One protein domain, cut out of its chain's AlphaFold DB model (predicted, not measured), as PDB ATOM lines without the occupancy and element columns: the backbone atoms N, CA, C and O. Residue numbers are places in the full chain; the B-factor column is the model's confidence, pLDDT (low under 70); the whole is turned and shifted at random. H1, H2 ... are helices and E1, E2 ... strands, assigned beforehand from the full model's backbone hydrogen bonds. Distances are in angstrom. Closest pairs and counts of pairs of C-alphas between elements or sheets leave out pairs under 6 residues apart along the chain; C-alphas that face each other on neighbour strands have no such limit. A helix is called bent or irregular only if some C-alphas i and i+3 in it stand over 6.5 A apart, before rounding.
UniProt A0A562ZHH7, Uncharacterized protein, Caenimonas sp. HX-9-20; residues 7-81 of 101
ATOM      1  N   VAL A   7     -65.551 -36.997  49.701       92.75
ATOM      2  CA  VAL A   7     -65.410 -37.896  48.552       92.75
ATOM      3  C   VAL A   7     -64.013 -37.778  47.950       92.75
ATOM      4  O   VAL A   7     -63.233 -36.882  48.300       92.75
ATOM      5  N   ALA A   8     -63.663 -38.684  47.037       92.00
ATOM      6  CA  ALA A   8     -62.413 -38.568  46.302       92.00
ATOM      7  C   ALA A   8     -62.402 -37.250  45.513       92.00
ATOM      8  O   ALA A   8     -63.330 -36.953  44.767       92.00
ATOM      9  N   ALA A   9     -61.339 -36.452  45.635       92.06
ATOM     10  CA  ALA A   9     -61.334 -35.132  45.003       92.06
ATOM     11  C   ALA A   9     -61.391 -35.198  43.466       92.06
ATOM     12  O   ALA A   9     -61.894 -34.280  42.829       92.06
ATOM     13  N   LEU A  10     -60.922 -36.301  42.873       92.12
ATOM     14  CA  LEU A  10     -61.050 -36.539  41.437       92.12
ATOM     15  C   LEU A  10     -62.503 -36.804  41.011       92.12
ATOM     16  O   LEU A  10     -62.893 -36.392  39.927       92.12
ATOM     17  N   GLU A  11     -63.291 -37.464  41.857       92.69
ATOM     18  CA  GLU A  11     -64.716 -37.711  41.618       92.69
ATOM     19  C   GLU A  11     -65.507 -36.403  41.723       92.69
ATOM     20  O   GLU A  11     -66.236 -36.049  40.800       92.69
ATOM     21  N   ALA A  12     -65.263 -35.622  42.783       92.94
ATOM     22  CA  ALA A  12     -65.844 -34.288  42.929       92.94
ATOM     23  C   ALA A  12     -65.472 -33.357  41.763       92.94
ATOM     24  O   ALA A  12     -66.296 -32.564  41.319       92.94
ATOM     25  N   TRP A  13     -64.245 -33.467  41.242       94.25
ATOM     26  CA  TRP A  13     -63.813 -32.727  40.057       94.25
ATOM     27  C   TRP A  13     -64.579 -33.129  38.798       94.25
ATOM     28  O   TRP A  13     -65.016 -32.251  38.063       94.25
ATOM     29  N   SER A  14     -64.742 -34.428  38.537       93.44
ATOM     30  CA  SER A  14     -65.501 -34.885  37.368       93.44
ATOM     31  C   SER A  14     -66.936 -34.365  37.404       93.44
ATOM     32  O   SER A  14     -67.372 -33.766  36.426       93.44
ATOM     33  N   LEU A  15     -67.607 -34.479  38.556       92.69
ATOM     34  CA  LEU A  15     -68.960 -33.951  38.745       92.69
ATOM     35  C   LEU A  15     -69.014 -32.431  38.559       92.69
ATOM     36  O   LEU A  15     -69.888 -31.924  37.867       92.69
ATOM     37  N   PHE A  16     -68.056 -31.694  39.124       93.44
ATOM     38  CA  PHE A  16     -67.972 -30.244  38.952       93.44
ATOM     39  C   PHE A  16     -67.855 -29.839  37.476       93.44
ATOM     40  O   PHE A  16     -68.554 -28.932  37.036       93.44
ATOM     41  N   VAL A  17     -66.999 -30.513  36.703       93.50
ATOM     42  CA  VAL A  17     -66.825 -30.214  35.274       93.50
ATOM     43  C   VAL A  17     -68.073 -30.572  34.463       93.50
ATOM     44  O   VAL A  17     -68.405 -29.861  33.520       93.50
ATOM     45  N   GLU A  18     -68.773 -31.646  34.828       91.94
ATOM     46  CA  GLU A  18     -70.050 -32.018  34.210       91.94
ATOM     47  C   GLU A  18     -71.157 -30.998  34.511       91.94
ATOM     48  O   GLU A  18     -71.964 -30.699  33.633       91.94
ATOM     49  N   CYS A  19     -71.175 -30.430  35.719       90.69
ATOM     50  CA  CYS A  19     -72.126 -29.388  36.109       90.69
ATOM     51  C   CYS A  19     -71.798 -28.004  35.533       90.69
ATOM     52  O   CYS A  19     -72.712 -27.195  35.399       90.69
ATOM     53  N   HIS A  20     -70.531 -27.738  35.198       89.31
ATOM     54  CA  HIS A  20     -70.058 -26.440  34.709       89.31
ATOM     55  C   HIS A  20     -69.307 -26.534  33.368       89.31
ATOM     56  O   HIS A  20     -68.121 -26.170  33.287       89.31
ATOM     57  N   PRO A  21     -69.956 -27.017  32.290       89.56
ATOM     58  CA  PRO A  21     -69.332 -27.098  30.971       89.56
ATOM     59  C   PRO A  21     -68.919 -25.721  30.422       89.56
ATOM     60  O   PRO A  21     -67.975 -25.634  29.635       89.56
ATOM     61  N   GLU A  22     -69.568 -24.638  30.863       89.00
ATOM     62  CA  GLU A  22     -69.271 -23.254  30.483       89.00
ATOM     63  C   GLU A  22     -67.857 -22.799  30.865       89.00
ATOM     64  O   GLU A  22     -67.311 -21.895  30.235       89.00
ATOM     65  N   LEU A  23     -67.230 -23.447  31.851       87.00
ATOM     66  CA  LEU A  23     -65.870 -23.123  32.284       87.00
ATOM     67  C   LEU A  23     -64.785 -23.742  31.384       87.00
ATOM     68  O   LEU A  23     -63.600 -23.462  31.560       87.00
ATOM     69  N   GLY A  24     -65.152 -24.618  30.439       87.56
ATOM     70  CA  GLY A  24     -64.224 -25.216  29.469       87.56
ATOM     71  C   GLY A  24     -63.204 -26.204  30.058       87.56
ATOM     72  O   GLY A  24     -62.275 -26.636  29.365       87.56
ATOM     73  N   TYR A  25     -63.350 -26.584  31.329       89.44
ATOM     74  CA  TYR A  25     -62.522 -27.615  31.948       89.44
ATOM     75  C   TYR A  25     -62.877 -29.009  31.419       89.44
ATOM     76  O   TYR A  25     -63.941 -29.242  30.857       89.44
ATOM     77  N   ARG A  26     -61.957 -29.963  31.595       89.25
ATOM     78  CA  ARG A  26     -62.190 -31.375  31.262       89.25
ATOM     79  C   ARG A  26     -62.066 -32.230  32.509       89.25
ATOM     80  O   ARG A  26     -61.193 -31.986  33.353       89.25
ATOM     81  N   SER A  27     -62.901 -33.259  32.590       88.00
ATOM     82  CA  SER A  27     -62.719 -34.324  33.564       88.00
ATOM     83  C   SER A  27     -61.369 -35.005  33.309       88.00
ATOM     84  O   SER A  27     -60.887 -35.104  32.176       88.00
ATOM     85  N   GLY A  28     -60.688 -35.399  34.383       90.00
ATOM     86  CA  GLY A  28     -59.401 -36.080  34.282       90.00
ATOM     87  C   GLY A  28     -58.363 -35.633  35.301       90.00
ATOM     88  O   GLY A  28     -58.279 -34.475  35.713       90.00
ATOM     89  N   LYS A  29     -57.506 -36.588  35.670       89.25
ATOM     90  CA  LYS A  29     -56.491 -36.436  36.720       89.25
ATOM     91  C   LYS A  29     -55.509 -35.296  36.454       89.25
ATOM     92  O   LYS A  29     -55.139 -34.587  37.385       89.25
ATOM     93  N   TRP A  30     -55.082 -35.121  35.205       90.69
ATOM     94  CA  TRP A  30     -54.100 -34.097  34.838       90.69
ATOM     95  C   TRP A  30     -54.679 -32.684  34.885       90.69
ATOM     96  O   TRP A  30     -54.041 -31.793  35.436       90.69
ATOM     97  N   GLN A  31     -55.908 -32.493  34.399       89.62
ATOM     98  CA  GLN A  31     -56.592 -31.203  34.494       89.62
ATOM     99  C   GLN A  31     -56.891 -30.836  35.946       89.62
ATOM    100  O   GLN A  31     -56.588 -29.722  36.365       89.62
ATOM    101  N   PHE A  32     -57.350 -31.801  36.744       91.75
ATOM    102  CA  PHE A  32     -57.503 -31.610  38.182       91.75
ATOM    103  C   PHE A  32     -56.176 -31.237  38.866       91.75
ATOM    104  O   PHE A  32     -56.131 -30.333  39.699       91.75
ATOM    105  N   HIS A  33     -55.067 -31.884  38.496       91.50
ATOM    106  CA  HIS A  33     -53.748 -31.545  39.032       91.50
ATOM    107  C   HIS A  33     -53.323 -30.120  38.651       91.50
ATOM    108  O   HIS A  33     -52.817 -29.388  39.503       91.50
ATOM    109  N   ASN A  34     -53.542 -29.712  37.397       90.31
ATOM    110  CA  ASN A  34     -53.255 -28.358  36.926       90.31
ATOM    111  C   ASN A  34     -54.068 -27.317  37.701       90.31
ATOM    112  O   ASN A  34     -53.503 -26.332  38.175       90.31
ATOM    113  N   PHE A  35     -55.360 -27.582  37.900       90.94
ATOM    114  CA  PHE A  35     -56.249 -26.739  38.689       90.94
ATOM    115  C   PHE A  35     -55.777 -26.627  40.144       90.94
ATOM    116  O   PHE A  35     -55.576 -25.527  40.662       90.94
ATOM    117  N   LEU A  36     -55.476 -27.760  40.787       90.88
ATOM    118  CA  LEU A  36     -54.914 -27.779  42.138       90.88
ATOM    119  C   LEU A  36     -53.592 -27.014  42.222       90.88
ATOM    120  O   LEU A  36     -53.345 -26.342  43.217       90.88
ATOM    121  N   ARG A  37     -52.714 -27.098  41.222       89.75
ATOM    122  CA  ARG A  37     -51.425 -26.391  41.258       89.75
ATOM    123  C   ARG A  37     -51.608 -24.878  41.417       89.75
ATOM    124  O   ARG A  37     -50.806 -24.255  42.106       89.75
ATOM    125  N   LEU A  38     -52.658 -24.317  40.819       89.44
ATOM    126  CA  LEU A  38     -52.966 -22.887  40.863       89.44
ATOM    127  C   LEU A  38     -53.814 -22.507  42.086       89.44
ATOM    128  O   LEU A  38     -53.563 -21.481  42.711       89.44
ATOM    129  N   HIS A  39     -54.771 -23.357  42.466       90.38
ATOM    130  CA  HIS A  39     -55.837 -22.999  43.410       90.38
ATOM    131  C   HIS A  39     -55.794 -23.737  44.751       90.38
ATOM    132  O   HIS A  39     -56.622 -23.478  45.622       90.38
ATOM    133  N   ARG A  40     -54.817 -24.627  44.978       90.56
ATOM    134  CA  ARG A  40     -54.741 -25.461  46.195       90.56
ATOM    135  C   ARG A  40     -54.865 -24.660  47.486       90.56
ATOM    136  O   ARG A  40     -55.627 -25.066  48.354       90.56
ATOM    137  N   LYS A  41     -54.136 -23.547  47.627       88.81
ATOM    138  CA  LYS A  41     -54.175 -22.743  48.861       88.81
ATOM    139  C   LYS A  41     -55.575 -22.187  49.134       88.81
ATOM    140  O   LYS A  41     -56.037 -22.263  50.267       88.81
ATOM    141  N   ALA A  42     -56.253 -21.687  48.101       89.31
ATOM    142  CA  ALA A  42     -57.609 -21.158  48.217       89.31
ATOM    143  C   ALA A  42     -58.607 -22.262  48.601       89.31
ATOM    144  O   ALA A  42     -59.359 -22.110  49.559       89.31
ATOM    145  N   LEU A  43     -58.533 -23.419  47.937       91.00
ATOM    146  CA  LEU A  43     -59.390 -24.572  48.231       91.00
ATOM    147  C   LEU A  43     -59.170 -25.129  49.648       91.00
ATOM    148  O   LEU A  43     -60.119 -25.559  50.299       91.00
ATOM    149  N   GLN A  44     -57.932 -25.125  50.148       91.88
ATOM    150  CA  GLN A  44     -57.643 -25.522  51.530       91.88
ATOM    151  C   GLN A  44     -58.173 -24.499  52.540       91.88
ATOM    152  O   GLN A  44     -58.749 -24.891  53.548       91.88
ATOM    153  N   SER A  45     -58.012 -23.201  52.265       90.06
ATOM    154  CA  SER A  45     -58.517 -22.135  53.139       90.06
ATOM    155  C   SER A  45     -60.043 -22.128  53.239       90.06
ATOM    156  O   SER A  45     -60.578 -21.729  54.266       90.06
ATOM    157  N   ALA A  46     -60.735 -22.576  52.189       89.38
ATOM    158  CA  ALA A  46     -62.187 -22.729  52.161       89.38
ATOM    159  C   ALA A  46     -62.682 -24.045  52.800       89.38
ATOM    160  O   ALA A  46     -63.873 -24.343  52.745       89.38
ATOM    161  N   ASP A  47     -61.781 -24.867  53.356       91.88
ATOM    162  CA  ASP A  47     -62.068 -26.229  53.832       91.88
ATOM    163  C   ASP A  47     -62.804 -27.094  52.783       91.88
ATOM    164  O   ASP A  47     -63.635 -27.948  53.096       91.88
ATOM    165  N   ALA A  48     -62.495 -26.857  51.505       93.56
ATOM    166  CA  ALA A  48     -63.076 -27.570  50.374       93.56
ATOM    167  C   ALA A  48     -62.291 -28.844  50.032       93.56
ATOM    168  O   ALA A  48     -62.865 -29.801  49.511       93.56
ATOM    169  N   ILE A  49     -60.985 -28.873  50.328       94.06
ATOM    170  CA  ILE A  49     -60.115 -30.040  50.125       94.06
ATOM    171  C   ILE A  49     -59.209 -30.291  51.331       94.06
ATOM    172  O   ILE A  49     -58.763 -29.359  51.998       94.06
ATOM    173  N   ARG A  50     -58.840 -31.556  51.552       92.69
ATOM    174  CA  ARG A  50     -57.818 -31.942  52.542       92.69
ATOM    175  C   ARG A  50     -57.083 -33.221  52.142       92.69
ATOM    176  O   ARG A  50     -57.532 -33.973  51.277       92.69
ATOM    177  N   PHE A  51     -55.937 -33.466  52.773       90.19
ATOM    178  CA  PHE A  51     -55.193 -34.713  52.603       90.19
ATOM    179  C   PHE A  51     -55.763 -35.815  53.496       90.19
ATOM    180  O   PHE A  51     -55.882 -35.646  54.708       90.19
ATOM    181  N   ALA A  52     -56.049 -36.973  52.905       86.00
ATOM    182  CA  ALA A  52     -56.328 -38.198  53.644       86.00
ATOM    183  C   ALA A  52     -55.024 -38.929  54.018       86.00
ATOM    184  O   ALA A  52     -54.000 -38.782  53.343       86.00
ATOM    185  N   LYS A  53     -55.072 -39.791  55.049       75.19
ATOM    186  CA  LYS A  53     -53.927 -40.549  55.617       75.19
ATOM    187  C   LYS A  53     -53.077 -41.337  54.598       75.19
ATOM    188  O   LYS A  53     -51.963 -41.730  54.918       75.19
ATOM    189  N   ARG A  54     -53.560 -41.553  53.367       71.88
ATOM    190  CA  ARG A  54     -52.861 -42.272  52.283       71.88
ATOM    191  C   ARG A  54     -52.355 -41.362  51.149       71.88
ATOM    192  O   ARG A  54     -52.121 -41.845  50.051       71.88
ATOM    193  N   ARG A  55     -52.167 -40.059  51.405       76.50
ATOM    194  CA  ARG A  55     -51.666 -39.044  50.441       76.50
ATOM    195  C   ARG A  55     -52.601 -38.755  49.257       76.50
ATOM    196  O   ARG A  55     -52.168 -38.166  48.269       76.50
ATOM    197  N   PHE A  56     -53.876 -39.113  49.363       85.00
ATOM    198  CA  PHE A  56     -54.893 -38.739  48.381       85.00
ATOM    199  C   PHE A  56     -55.641 -37.489  48.837       85.00
ATOM    200  O   PHE A  56     -55.851 -37.284  50.035       85.00
ATOM    201  N   TRP A  57     -56.031 -36.662  47.872       91.12
ATOM    202  CA  TRP A  57     -56.900 -35.520  48.117       91.12
ATOM    203  C   TRP A  57     -58.345 -35.993  48.222       91.12
ATOM    204  O   TRP A  57     -58.835 -36.707  47.344       91.12
ATOM    205  N   ILE A  58     -59.010 -35.563  49.284       94.00
ATOM    206  CA  ILE A  58     -60.456 -35.673  49.438       94.00
ATOM    207  C   ILE A  58     -61.068 -34.281  49.347       94.00
ATOM    208  O   ILE A  58     -60.441 -33.295  49.748       94.00
ATOM    209  N   ALA A  59     -62.266 -34.217  48.785       94.81
ATOM    210  CA  ALA A  59     -63.025 -32.996  48.587       94.81
ATOM    211  C   ALA A  59     -64.348 -33.079  49.343       94.81
ATOM    212  O   ALA A  59     -64.953 -34.148  49.439       94.81
ATOM    213  N   HIS A  60     -64.785 -31.946  49.879       94.31
ATOM    214  CA  HIS A  60     -66.076 -31.843  50.531       94.31
ATOM    215  C   HIS A  60     -67.181 -31.715  49.485       94.31
ATOM    216  O   HIS A  60     -67.124 -30.821  48.646       94.31
ATOM    217  N   ARG A  61     -68.224 -32.541  49.569       90.88
ATOM    218  CA  ARG A  61     -69.255 -32.647  48.525       90.88
ATOM    219  C   ARG A  61     -69.947 -31.320  48.187       90.88
ATOM    220  O   ARG A  61     -70.150 -31.035  47.017       90.88
ATOM    221  N   GLN A  62     -70.276 -30.513  49.198       89.50
ATOM    222  CA  GLN A  62     -70.965 -29.224  49.005       89.50
ATOM    223  C   GLN A  62     -70.013 -28.039  48.783       89.50
ATOM    224  O   GLN A  62     -70.182 -27.273  47.849       89.50
ATOM    225  N   ARG A  63     -68.970 -27.905  49.613       91.50
ATOM    226  CA  ARG A  63     -68.035 -26.769  49.570       91.50
ATOM    227  C   ARG A  63     -67.071 -26.797  48.384       91.50
ATOM    228  O   ARG A  63     -66.564 -25.749  47.995       91.50
ATOM    229  N   PHE A  64     -66.773 -27.976  47.831       93.50
ATOM    230  CA  PHE A  64     -65.840 -28.083  46.711       93.50
ATOM    231  C   PHE A  64     -66.350 -27.411  45.431       93.50
ATOM    232  O   PHE A  64     -65.592 -26.594  44.914       93.50
ATOM    233  N   PRO A  65     -67.576 -27.681  44.939       91.88
ATOM    234  CA  PRO A  65     -68.126 -26.978  43.780       91.88
ATOM    235  C   PRO A  65     -68.091 -25.454  43.927       91.88
ATOM    236  O   PRO A  65     -67.532 -24.783  43.063       91.88
ATOM    237  N   ASP A  66     -68.571 -24.920  45.055       91.38
ATOM    238  CA  ASP A  66     -68.618 -23.471  45.299       91.38
ATOM    239  C   ASP A  66     -67.218 -22.844  45.289       91.38
ATOM    240  O   ASP A  66     -66.956 -21.850  44.605       91.38
ATOM    241  N   ALA A  67     -66.271 -23.454  46.009       92.56
ATOM    242  CA  ALA A  67     -64.902 -22.957  46.077       92.56
ATOM    243  C   ALA A  67     -64.160 -23.116  44.739       92.56
ATOM    244  O   ALA A  67     -63.362 -22.251  44.372       92.56
ATOM    245  N   ALA A  68     -64.408 -24.202  44.003       92.19
ATOM    246  CA  ALA A  68     -63.823 -24.439  42.687       92.19
ATOM    247  C   ALA A  68     -64.359 -23.442  41.652       92.19
ATOM    248  O   ALA A  68     -63.567 -22.878  40.896       92.19
ATOM    249  N   PHE A  69     -65.663 -23.157  41.675       91.69
ATOM    250  CA  PHE A  69     -66.290 -22.150  40.826       91.69
ATOM    251  C   PHE A  69     -65.725 -20.755  41.105       91.69
ATOM    252  O   PHE A  69     -65.288 -20.060  40.186       91.69
ATOM    253  N   ALA A  70     -65.637 -20.369  42.382       89.94
ATOM    254  CA  ALA A  70     -65.030 -19.104  42.782       89.94
ATOM    255  C   ALA A  70     -63.563 -19.011  42.336       89.94
ATOM    256  O   ALA A  70     -63.128 -17.976  41.846       89.94
ATOM    257  N   CYS A  71     -62.790 -20.097  42.440       89.69
ATOM    258  CA  CYS A  71     -61.401 -20.129  41.976       89.69
ATOM    259  C   CYS A  71     -61.277 -19.989  40.452       89.69
ATOM    260  O   CYS A  71     -60.398 -19.269  39.976       89.69
ATOM    261  N   ALA A  72     -62.141 -20.670  39.698       87.88
ATOM    262  CA  ALA A  72     -62.158 -20.619  38.243       87.88
ATOM    263  C   ALA A  72     -62.515 -19.220  37.724       87.88
ATOM    264  O   ALA A  72     -61.834 -18.705  36.845       87.88
ATOM    265  N   THR A  73     -63.527 -18.590  38.319       86.50
ATOM    266  CA  THR A  73     -64.044 -17.278  37.897       86.50
ATOM    267  C   THR A  73     -63.230 -16.104  38.450       86.50
ATOM    268  O   THR A  73     -63.034 -15.105  37.762       86.50
ATOM    269  N   ALA A  74     -62.658 -16.216  39.653       73.31
ATOM    270  CA  ALA A  74     -61.739 -15.200  40.175       73.31
ATOM    271  C   ALA A  74     -60.407 -15.169  39.404       73.31
ATOM    272  O   ALA A  74     -59.773 -14.114  39.306       73.31
ATOM    273  N   SER A  75     -59.986 -16.298  38.821       57.84
ATOM    274  CA  SER A  75     -58.841 -16.345  37.904       57.84
ATOM    275  C   SER A  75     -59.056 -15.473  36.668       57.84
ATOM    276  O   SER A  75     -58.094 -14.844  36.228       57.84
ATOM    277  N   ASP A  76     -60.283 -15.364  36.153       51.19
ATOM    278  CA  ASP A  76     -60.569 -14.468  35.030       51.19
ATOM    279  C   ASP A  76     -60.349 -13.005  35.414       51.19
ATOM    280  O   ASP A  76     -59.758 -12.266  34.636       51.19
ATOM    281  N   ILE A  77     -60.669 -12.585  36.640       49.09
ATOM    282  CA  ILE A  77     -60.392 -11.210  37.095       49.09
ATOM    283  C   ILE A  77     -58.877 -10.938  37.146       49.09
ATOM    284  O   ILE A  77     -58.418  -9.879  36.712       49.09
ATOM    285  N   ILE A  78     -58.067 -11.901  37.603       47.59
ATOM    286  CA  ILE A  78     -56.601 -11.748  37.670       47.59
ATOM    287  C   ILE A  78     -55.953 -11.845  36.274       47.59
ATOM    288  O   ILE A  78     -54.968 -11.154  36.002       47.59
ATOM    289  N   GLN A  79     -56.485 -12.667  35.364       42.75
ATOM    290  CA  GLN A  79     -55.996 -12.781  33.982       42.75
ATOM    291  C   GLN A  79     -56.424 -11.589  33.116       42.75
ATOM    292  O   GLN A  79     -55.616 -11.106  32.322       42.75
ATOM    293  N   ILE A  80     -57.637 -11.059  33.307       49.34
ATOM    294  CA  ILE A  80     -58.091  -9.804  32.693       49.34
ATOM    295  C   ILE A  80     -57.188  -8.664  33.162       49.34
ATOM    296  O   ILE A  80     -56.625  -7.971  32.322       49.34
ATOM    297  N   ALA A  81     -56.919  -8.542  34.467       48.62
ATOM    298  CA  ALA A  81     -56.007  -7.520  34.987       48.62
ATOM    299  C   ALA A  81     -54.579  -7.622  34.408       48.62
ATOM    300  O   ALA A  81     -53.926  -6.602  34.206       48.62
TER     301      ALA A  81
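This is residues 7 to 81 of the 101 residues of an uncharacterized protein of Caenimonas sp. HX-9-20 (UniProt A0A562ZHH7). Three crossed helices make a small body, with the hairpin of E1 and E2 at one end and residues 76 to 81 of H3 sticking out at the other. The 75 printed residues, mostly helix in class, run H1, H2, E1, E2, H3; the two-stranded sheet is antiparallel. The whole is compact, with a radius of gyration of the C-alphas of 11.7 A, and elongated, spanning 39 by 24 by 22 A.

H1, residues 9 to 19, and H2, residues 29 to 45, only just touch, with 3 pairs of C-alphas within 8 A, closest Leu 10 and Lys 29 at 6.6 A. H2 is irregular, C-alphas 38 and 41 being 8.1 A apart. H3, residues 63 to 81, touches H2 about perpendicular at 86 degrees, closest C-alphas Leu 43 and Ala 67, 6.1 A. In hairpin E1, residues 49 to 51, and E2, residues 57 to 60, N 50 and O 58 are 3.0 A apart. Every O i to N i+4 pair is within hydrogen-bond range in H1, 11 of 13 in H2, 13 of 15 in H3.

H1, 15.1 A, begins at C-alpha 9 (-61.334, -35.132, 45.003). H2 measures 21.9 A; H3, 27.0 A, ends at C-alpha 81 (-56.007, -7.520, 34.987).

The farthest C-alphas, Lys 53 and Ala 81, are 39.0 A apart. The printed part has no cut and no long link; pLDDT is under 70 at residues 75 to 81.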